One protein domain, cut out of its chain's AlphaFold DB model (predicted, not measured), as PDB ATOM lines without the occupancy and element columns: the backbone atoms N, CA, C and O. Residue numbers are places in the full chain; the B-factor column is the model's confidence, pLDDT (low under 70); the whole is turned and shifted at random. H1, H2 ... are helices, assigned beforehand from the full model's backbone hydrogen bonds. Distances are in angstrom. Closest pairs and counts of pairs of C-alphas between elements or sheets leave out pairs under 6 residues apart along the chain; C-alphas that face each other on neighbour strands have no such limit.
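AT A GLANCE: This is residues 2 to 71 of the 339 residues of the protein "V-type proton ATPase subunit a" of Amphibalanus amphitrite (UniProt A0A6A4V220). This model has little regular structure: a long, loose rod of mostly unnamed chain, with H1 at one end, pointing along the rod, H2 at the other end and the tiny H3 near the middle. The long links run out from H1 to H2 and back to H3. The printed part has 70 residues, with three named helices, H1, H2, H3, and no named strand; the class is all helix, though the helices hold only 20 residues. It is loose, with a radius of gyration of the C-alphas of 14.7 A and spans of 49 by 23 by 15 A.

IN THESE COORDINATES: Find C-alpha 2 at (-69.929, 38.381, -34.323); from there H1, residues 2 to 11, runs 14.3 A. H2 is residues 33 to 38. H3, residues 65 to 68, ends at C-alpha 68, (-49.408, 29.825, -40.910).

HOW THE PARTS SIT: H1 is apart from H2 and from H3, and H2 is apart from H3. In H1 and H2 every O i to N i+4 pair is within hydrogen-bond range; H3 is too short for such a pair.

THE WHOLE: The farthest C-alphas, of Gly 2 and Ser 38, are 49.0 A apart. The printed part has no cut. Both links are long: residues 12 to 32 and 39 to 64. Look for pLDDT under 70 at residues 34 to 35 and 37 to 44.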
ATOM      1  N   GLY A   2     -70.734  38.106 -33.115       85.88
ATOM      2  CA  GLY A   2     -69.929  38.381 -34.323       85.88
ATOM      3  C   GLY A   2     -68.714  39.302 -34.117       85.88
ATOM      4  O   GLY A   2     -67.611  38.933 -34.494       85.88
ATOM      5  N   ILE A   3     -68.882  40.445 -33.439       87.94
ATOM      6  CA  ILE A   3     -67.782  41.401 -33.183       87.94
ATOM      7  C   ILE A   3     -66.655  40.773 -32.344       87.94
ATOM      8  O   ILE A   3     -65.479  40.952 -32.648       87.94
ATOM      9  N   PHE A   4     -66.995  39.988 -31.317       87.31
ATOM     10  CA  PHE A   4     -65.993  39.289 -30.506       87.31
ATOM     11  C   PHE A   4     -65.299  38.169 -31.285       87.31
ATOM     12  O   PHE A   4     -64.098  37.993 -31.126       87.31
ATOM     13  N   SER A   5     -66.018  37.476 -32.174       86.38
ATOM     14  CA  SER A   5     -65.424  36.489 -33.085       86.38
ATOM     15  C   SER A   5     -64.428  37.139 -34.052       86.38
ATOM     16  O   SER A   5     -63.333  36.618 -34.251       86.38
ATOM     17  N   MET A   6     -64.756  38.323 -34.585       87.19
ATOM     18  CA  MET A   6     -63.827  39.109 -35.406       87.19
ATOM     19  C   MET A   6     -62.580  39.496 -34.604       87.19
ATOM     20  O   MET A   6     -61.469  39.280 -35.072       87.19
ATOM     21  N   TYR A   7     -62.741  39.991 -33.373       90.00
ATOM     22  CA  TYR A   7     -61.610  40.318 -32.498       90.00
ATOM     23  C   TYR A   7     -60.703  39.105 -32.233       90.00
ATOM     24  O   TYR A   7     -59.488  39.198 -32.403       90.00
ATOM     25  N   THR A   8     -61.272  37.943 -31.892       88.00
ATOM     26  CA  THR A   8     -60.475  36.727 -31.669       88.00
ATOM     27  C   THR A   8     -59.852  36.188 -32.955       88.00
ATOM     28  O   THR A   8     -58.737  35.679 -32.913       88.00
ATOM     29  N   GLY A   9     -60.529  36.331 -34.100       87.50
ATOM     30  CA  GLY A   9     -59.990  35.972 -35.414       87.50
ATOM     31  C   GLY A   9     -58.766  36.809 -35.788       87.50
ATOM     32  O   GLY A   9     -57.772  36.260 -36.261       87.50
ATOM     33  N   ILE A  10     -58.783  38.114 -35.489       88.88
ATOM     34  CA  ILE A  10     -57.621  38.988 -35.707       88.88
ATOM     35  C   ILE A  10     -56.485  38.634 -34.732       88.88
ATOM     36  O   ILE A  10     -55.336  38.570 -35.160       88.88
ATOM     37  N   ILE A  11     -56.770  38.319 -33.459       90.06
ATOM     38  CA  ILE A  11     -55.740  37.836 -32.512       90.06
ATOM     39  C   ILE A  11     -55.093  36.541 -33.014       90.06
ATOM     40  O   ILE A  11     -53.871  36.404 -32.982       90.06
ATOM     41  N   TYR A  12     -55.889  35.589 -33.501       88.38
ATOM     42  CA  TYR A  12     -55.357  34.357 -34.084       88.38
ATOM     43  C   TYR A  12     -54.715  34.560 -35.461       88.38
ATOM     44  O   TYR A  12     -54.108  33.626 -35.981       88.38
ATOM     45  N   ASN A  13     -54.815  35.769 -36.019       88.56
ATOM     46  CA  ASN A  13     -54.372  36.120 -37.358       88.56
ATOM     47  C   ASN A  13     -54.841  35.088 -38.399       88.56
ATOM     48  O   ASN A  13     -54.050  34.538 -39.168       88.56
ATOM     49  N   ASP A  14     -56.138  34.783 -38.361       84.56
ATOM     50  CA  ASP A  14     -56.786  33.837 -39.263       84.56
ATOM     51  C   ASP A  14     -58.045  34.469 -39.862       84.56
ATOM     52  O   ASP A  14     -59.064  34.654 -39.193       84.56
ATOM     53  N   ILE A  15     -57.952  34.819 -41.143       85.06
ATOM     54  CA  ILE A  15     -59.079  35.240 -41.968       85.06
ATOM     55  C   ILE A  15     -59.183  34.248 -43.114       85.06
ATOM     56  O   ILE A  15     -58.327  34.218 -43.999       85.06
ATOM     57  N   PHE A  16     -60.237  33.433 -43.110       78.50
ATOM     58  CA  PHE A  16     -60.473  32.442 -44.160       78.50
ATOM     59  C   PHE A  16     -59.260  31.502 -44.392       78.50
ATOM     60  O   PHE A  16     -58.878  31.211 -45.538       78.50
ATOM     61  N   SER A  17     -58.616  31.049 -43.302       73.75
ATOM     62  CA  SER A  17     -57.379  30.245 -43.292       73.75
ATOM     63  C   SER A  17     -56.203  30.877 -44.024       73.75
ATOM     64  O   SER A  17     -55.340  30.193 -44.586       73.75
ATOM     65  N   LYS A  18     -56.153  32.208 -44.010       80.06
ATOM     66  CA  LYS A  18     -54.997  33.000 -44.414       80.06
ATOM     67  C   LYS A  18     -54.629  33.968 -43.299       80.06
ATOM     68  O   LYS A  18     -55.490  34.586 -42.681       80.06
ATOM     69  N   SER A  19     -53.329  34.110 -43.077       84.56
ATOM     70  CA  SER A  19     -52.778  35.154 -42.220       84.56
ATOM     71  C   SER A  19     -52.697  36.476 -42.964       84.56
ATOM     72  O   SER A  19     -52.304  36.519 -44.134       84.56
ATOM     73  N   LEU A  20     -52.979  37.564 -42.258       84.50
ATOM     74  CA  LEU A  20     -52.702  38.914 -42.717       84.50
ATOM     75  C   LEU A  20     -51.324  39.359 -42.240       84.50
ATOM     76  O   LEU A  20     -51.042  39.361 -41.043       84.50
ATOM     77  N   ASN A  21     -50.485  39.812 -43.167       85.81
ATOM     78  CA  ASN A  21     -49.216  40.452 -42.838       85.81
ATOM     79  C   ASN A  21     -49.398  41.972 -42.700       85.81
ATOM     80  O   ASN A  21     -49.175  42.709 -43.656       85.81
ATOM     81  N   ILE A  22     -49.858  42.420 -41.526       85.06
ATOM     82  CA  ILE A  22     -50.184  43.835 -41.264       85.06
ATOM     83  C   ILE A  22     -48.941  44.625 -40.837       85.06
ATOM     84  O   ILE A  22     -48.719  45.728 -41.326       85.06
ATOM     85  N   PHE A  23     -48.127  44.063 -39.937       85.75
ATOM     86  CA  PHE A  23     -47.000  44.772 -39.310       85.75
ATOM     87  C   PHE A  23     -45.618  44.324 -39.810       85.75
ATOM     88  O   PHE A  23     -44.606  44.889 -39.404       85.75
ATOM     89  N   GLY A  24     -45.563  43.339 -40.712       84.62
ATOM     90  CA  GLY A  24     -44.318  42.674 -41.093       84.62
ATOM     91  C   GLY A  24     -43.940  41.576 -40.098       84.62
ATOM     92  O   GLY A  24     -44.060  41.753 -38.890       84.62
ATOM     93  N   SER A  25     -43.476  40.433 -40.605       86.19
ATOM     94  CA  SER A  25     -42.996  39.344 -39.751       86.19
ATOM     95  C   SER A  25     -41.657  39.684 -39.093       86.19
ATOM     96  O   SER A  25     -40.773  40.301 -39.708       86.19
ATOM     97  N   SER A  26     -41.497  39.238 -37.850       85.69
ATOM     98  CA  SER A  26     -40.220  39.287 -37.130       85.69
ATOM     99  C   SER A  26     -39.273  38.160 -37.549       85.69
ATOM    100  O   SER A  26     -38.074  38.238 -37.276       85.69
ATOM    101  N   TRP A  27     -39.789  37.143 -38.241       86.94
ATOM    102  CA  TRP A  27     -39.021  36.014 -38.751       86.94
ATOM    103  C   TRP A  27     -38.490  36.276 -40.160       86.94
ATOM    104  O   TRP A  27     -39.147  36.900 -40.999       86.94
ATOM    105  N   ARG A  28     -37.280  35.786 -40.429       85.00
ATOM    106  CA  ARG A  28     -36.615  35.846 -41.733       85.00
ATOM    107  C   ARG A  28     -35.866  34.566 -42.026       85.00
ATOM    108  O   ARG A  28     -35.434  33.875 -41.121       85.00
ATOM    109  N   ILE A  29     -35.649  34.300 -43.305       82.69
ATOM    110  CA  ILE A  29     -34.741  33.245 -43.733       82.69
ATOM    111  C   ILE A  29     -33.325  33.819 -43.649       82.69
ATOM    112  O   ILE A  29     -32.954  34.674 -44.451       82.69
ATOM    113  N   GLY A  30     -32.580  33.399 -42.627       74.75
ATOM    114  CA  GLY A  30     -31.214  33.851 -42.351       74.75
ATOM    115  C   GLY A  30     -30.117  32.941 -42.907       74.75
ATOM    116  O   GLY A  30     -28.965  33.116 -42.521       74.75
ATOM    117  N   PHE A  31     -30.470  31.970 -43.755       78.12
ATOM    118  CA  PHE A  31     -29.563  30.948 -44.288       78.12
ATOM    119  C   PHE A  31     -28.959  31.348 -45.636       78.12
ATOM    120  O   PHE A  31     -29.616  31.998 -46.455       78.12
ATOM    121  N   THR A  32     -27.720  30.925 -45.880       76.75
ATOM    122  CA  THR A  32     -27.027  31.143 -47.161       76.75
ATOM    123  C   THR A  32     -27.465  30.098 -48.194       76.75
ATOM    124  O   THR A  32     -27.753  28.958 -47.835       76.75
ATOM    125  N   GLU A  33     -27.464  30.427 -49.491       72.38
ATOM    126  CA  GLU A  33     -27.842  29.490 -50.573       72.38
ATOM    127  C   GLU A  33     -27.061  28.159 -50.539       72.38
ATOM    128  O   GLU A  33     -27.600  27.107 -50.877       72.38
ATOM    129  N   LEU A  34     -25.805  28.191 -50.081       69.50
ATOM    130  CA  LEU A  34     -24.966  27.004 -49.890       69.50
ATOM    131  C   LEU A  34     -25.461  26.096 -48.756       69.50
ATOM    132  O   LEU A  34     -25.404  24.878 -48.895       69.50
ATOM    133  N   GLU A  35     -25.965  26.669 -47.661       68.50
ATOM    134  CA  GLU A  35     -26.503  25.907 -46.528       68.50
ATOM    135  C   GLU A  35     -27.806  25.223 -46.939       68.50
ATOM    136  O   GLU A  35     -27.929  24.012 -46.785       68.50
ATOM    137  N   ILE A  36     -28.698  25.968 -47.604       70.75
ATOM    138  CA  ILE A  36     -29.989  25.489 -48.125       70.75
ATOM    139  C   ILE A  36     -29.819  24.290 -49.072       70.75
ATOM    140  O   ILE A  36     -30.667  23.404 -49.092       70.75
ATOM    141  N   ASN A  37     -28.731  24.250 -49.848       68.94
ATOM    142  CA  ASN A  37     -28.462  23.175 -50.806       68.94
ATOM    143  C   ASN A  37     -27.717  21.970 -50.192       68.94
ATOM    144  O   ASN A  37     -27.628  20.917 -50.818       68.94
ATOM    145  N   SER A  38     -27.135  22.133 -48.998       67.06
ATOM    146  CA  SER A  38     -26.314  21.108 -48.328       67.06
ATOM    147  C   SER A  38     -27.078  20.308 -47.271       67.06
ATOM    148  O   SER A  38     -26.821  19.119 -47.095       67.06
ATOM    149  N   THR A  39     -28.026  20.943 -46.583       63.06
ATOM    150  CA  THR A  39     -28.958  20.290 -45.660       63.06
ATOM    151  C   THR A  39     -30.238  19.927 -46.398       63.06
ATOM    152  O   THR A  39     -30.777  20.762 -47.123       63.06
ATOM    153  N   GLU A  40     -30.760  18.714 -46.199       61.56
ATOM    154  CA  GLU A  40     -32.094  18.352 -46.686       61.56
ATOM    155  C   GLU A  40     -33.123  19.350 -46.127       61.56
ATOM    156  O   GLU A  40     -33.334  19.434 -44.913       61.56
ATOM    157  N   LEU A  41     -33.732  20.129 -47.029       60.34
ATOM    158  CA  LEU A  41     -34.634  21.254 -46.751       60.34
ATOM    159  C   LEU A  41     -35.763  20.904 -45.762       60.34
ATOM    160  O   LEU A  41     -36.244  21.777 -45.047       60.34
ATOM    161  N   GLU A  42     -36.157  19.630 -45.698       57.41
ATOM    162  CA  GLU A  42     -37.215  19.110 -44.821       57.41
ATOM    163  C   GLU A  42     -36.875  19.173 -43.322       57.41
ATOM    164  O   GLU A  42     -37.776  19.137 -42.490       57.41
ATOM    165  N   THR A  43     -35.599  19.310 -42.944       61.53
ATOM    166  CA  THR A  43     -35.181  19.345 -41.524       61.53
ATOM    167  C   THR A  43     -34.784  20.734 -41.024       61.53
ATOM    168  O   THR A  43     -34.510  20.914 -39.835       61.53
ATOM    169  N   LEU A  44     -34.767  21.738 -41.907       69.81
ATOM    170  CA  LEU A  44     -34.267  23.067 -41.575       69.81
ATOM    171  C   LEU A  44     -35.311  23.861 -40.773       69.81
ATOM    172  O   LEU A  44     -36.227  24.475 -41.321       69.81
ATOM    173  N   MET A  45     -35.164  23.873 -39.448       74.56
ATOM    174  CA  MET A  45     -35.920  24.780 -38.580       74.56
ATOM    175  C   MET A  45     -35.262  26.161 -38.555       74.56
ATOM    176  O   MET A  45     -34.046  26.272 -38.663       74.56
ATOM    177  N   LEU A  46     -36.053  27.225 -38.386       78.19
ATOM    178  CA  LEU A  46     -35.519  28.562 -38.128       78.19
ATOM    179  C   LEU A  46     -35.214  28.695 -36.628       78.19
ATOM    180  O   LEU A  46     -36.162  28.833 -35.849       78.19
ATOM    181  N   PRO A  47     -33.938  28.652 -36.194       78.69
ATOM    182  CA  PRO A  47     -33.616  28.784 -34.784       78.69
ATOM    183  C   PRO A  47     -33.875  30.229 -34.323       78.69
ATOM    184  O   PRO A  47     -33.333  31.164 -34.918       78.69
ATOM    185  N   PRO A  48     -34.678  30.437 -33.264       79.50
ATOM    186  CA  PRO A  48     -34.895  31.763 -32.682       79.50
ATOM    187  C   PRO A  48     -33.639  32.375 -32.037       79.50
ATOM    188  O   PRO A  48     -33.615  33.581 -31.817       79.50
ATOM    189  N   GLU A  49     -32.617  31.566 -31.744       77.88
ATOM    190  CA  GLU A  49     -31.305  31.993 -31.226       77.88
ATOM    191  C   GLU A  49     -30.529  32.854 -32.233       77.88
ATOM    192  O   GLU A  49     -29.817  33.788 -31.861       77.88
ATOM    193  N   ASN A  50     -30.696  32.580 -33.531       79.56
ATOM    194  CA  ASN A  50     -29.979  33.301 -34.572       79.56
ATOM    195  C   ASN A  50     -30.687  34.617 -34.904       79.56
ATOM    196  O   ASN A  50     -31.782  34.626 -35.471       79.56
ATOM    197  N   ALA A  51     -29.995  35.735 -34.676       78.44
ATOM    198  CA  ALA A  51     -30.472  37.077 -35.027       78.44
ATOM    199  C   ALA A  51     -30.753  37.264 -36.537       78.44
ATOM    200  O   ALA A  51     -31.492  38.165 -36.936       78.44
ATOM    201  N   SER A  52     -30.171  36.416 -37.394       79.56
ATOM    202  CA  SER A  52     -30.464  36.376 -38.832       79.56
ATOM    203  C   SER A  52     -31.841  35.774 -39.138       79.56
ATOM    204  O   SER A  52     -32.468  36.166 -40.125       79.56
ATOM    205  N   CYS A  53     -32.324  34.864 -38.287       82.06
ATOM    206  CA  CYS A  53     -33.588  34.152 -38.449       82.06
ATOM    207  C   CYS A  53     -34.742  34.795 -37.667       82.06
ATOM    208  O   CYS A  53     -35.882  34.800 -38.138       82.06
ATOM    209  N   TYR A  54     -34.459  35.385 -36.504       83.62
ATOM    210  CA  TYR A  54     -35.441  36.081 -35.677       83.62
ATOM    211  C   TYR A  54     -34.920  37.454 -35.248       83.62
ATOM    212  O   TYR A  54     -33.847  37.573 -34.665       83.62
ATOM    213  N   ARG A  55     -35.696  38.515 -35.514       79.62
ATOM    214  CA  ARG A  55     -35.320  39.900 -35.168       79.62
ATOM    215  C   ARG A  55     -35.201  40.165 -33.661       79.62
ATOM    216  O   ARG A  55     -34.620  41.181 -33.300       79.62
ATOM    217  N   GLY A  56     -35.777  39.318 -32.805       78.75
ATOM    218  CA  GLY A  56     -35.843  39.548 -31.354       78.75
ATOM    219  C   GLY A  56     -37.069  40.343 -30.888       78.75
ATOM    220  O   GLY A  56     -37.348  40.378 -29.694       78.75
ATOM    221  N   ASP A  57     -37.838  40.926 -31.812       81.62
ATOM    222  CA  ASP A  57     -39.019  41.728 -31.484       81.62
ATOM    223  C   ASP A  57     -40.309  40.883 -31.528       81.62
ATOM    224  O   ASP A  57     -40.572  40.210 -32.539       81.62
ATOM    225  N   PRO A  58     -41.154  40.901 -30.479       85.50
ATOM    226  CA  PRO A  58     -42.453  40.235 -30.503       85.50
ATOM    227  C   PRO A  58     -43.406  40.916 -31.494       85.50
ATOM    228  O   PRO A  58     -43.389  42.136 -31.665       85.50
ATOM    229  N   TYR A  59     -44.267  40.126 -32.139       88.38
ATOM    230  CA  TYR A  59     -45.251  40.662 -33.077       88.38
ATOM    231  C   TYR A  59     -46.254  41.570 -32.332       88.38
ATOM    232  O   TYR A  59     -46.798  41.140 -31.311       88.38
ATOM    233  N   PRO A  60     -46.534  42.800 -32.810       87.62
ATOM    234  CA  PRO A  60     -47.282  43.791 -32.029       87.62
ATOM    235  C   PRO A  60     -48.708  43.384 -31.643       87.62
ATOM    236  O   PRO A  60     -49.203  43.794 -30.594       87.62
ATOM    237  N   PHE A  61     -49.398  42.616 -32.492       89.38
ATOM    238  CA  PHE A  61     -50.783  42.223 -32.238       89.38
ATOM    239  C   PHE A  61     -51.135  40.879 -32.875       89.38
ATOM    240  O   PHE A  61     -51.175  40.759 -34.097       89.38
ATOM    241  N   GLY A  62     -51.462  39.891 -32.041       88.62
ATOM    242  CA  GLY A  62     -51.859  38.555 -32.483       88.62
ATOM    243  C   GLY A  62     -50.681  37.662 -32.869       88.62
ATOM    244  O   GLY A  62     -49.551  37.876 -32.432       88.62
ATOM    245  N   PHE A  63     -50.946  36.632 -33.671       89.31
ATOM    246  CA  PHE A  63     -49.898  35.737 -34.161       89.31
ATOM    247  C   PHE A  63     -49.146  36.297 -35.367       89.31
ATOM    248  O   PHE A  63     -49.738  36.875 -36.281       89.31
ATOM    249  N   ASP A  64     -47.835  36.048 -35.395       89.44
ATOM    250  CA  ASP A  64     -46.999  36.355 -36.553       89.44
ATOM    251  C   ASP A  64     -47.487  35.550 -37.783       89.44
ATOM    252  O   ASP A  64     -47.703  34.335 -37.669       89.44
ATOM    253  N   PRO A  65     -47.663  36.190 -38.954       87.44
ATOM    254  CA  PRO A  65     -48.112  35.534 -40.183       87.44
ATOM    255  C   PRO A  65     -47.297  34.303 -40.594       87.44
ATOM    256  O   PRO A  65     -47.847  33.379 -41.195       87.44
ATOM    257  N   VAL A  66     -45.997  34.272 -40.282       87.50
ATOM    258  CA  VAL A  66     -45.106  33.169 -40.680       87.50
ATOM    259  C   VAL A  66     -45.537  31.837 -40.060       87.50
ATOM    260  O   VAL A  66     -45.407  30.798 -40.701       87.50
ATOM    261  N   TRP A  67     -46.185  31.840 -38.894       85.88
ATOM    262  CA  TRP A  67     -46.687  30.607 -38.279       85.88
ATOM    263  C   TRP A  67     -47.775  29.893 -39.096       85.88
ATOM    264  O   TRP A  67     -48.047  28.723 -38.851       85.88
ATOM    265  N   GLN A  68     -48.423  30.531 -40.078       82.62
ATOM    266  CA  GLN A  68     -49.408  29.825 -40.910       82.62
ATOM    267  C   GLN A  68     -48.775  28.869 -41.930       82.62
ATOM    268  O   GLN A  68     -49.432  27.897 -42.328       82.62
ATOM    269  N   ILE A  69     -47.530  29.133 -42.338       80.12
ATOM    270  CA  ILE A  69     -46.807  28.347 -43.350       80.12
ATOM    271  C   ILE A  69     -45.895  27.275 -42.743       80.12
ATOM    272  O   ILE A  69     -45.483  26.367 -43.452       80.12
ATOM    273  N   THR A  70     -45.607  27.351 -41.443       82.50
ATOM    274  CA  THR A  70     -44.736  26.397 -40.745       82.50
ATOM    275  C   THR A  70     -45.423  25.055 -40.486       82.50
ATOM    276  O   THR A  70     -46.602  25.016 -40.120       82.50
ATOM    277  N   GLU A  71     -44.668  23.958 -40.559       81.25
ATOM    278  CA  GLU A  71     -45.166  22.605 -40.268       81.25
ATOM    279  C   GLU A  71     -45.541  22.415 -38.789       81.25
ATOM    280  O   GLU A  71     -46.576  21.833 -38.458       81.25
TER     281      GLU A  71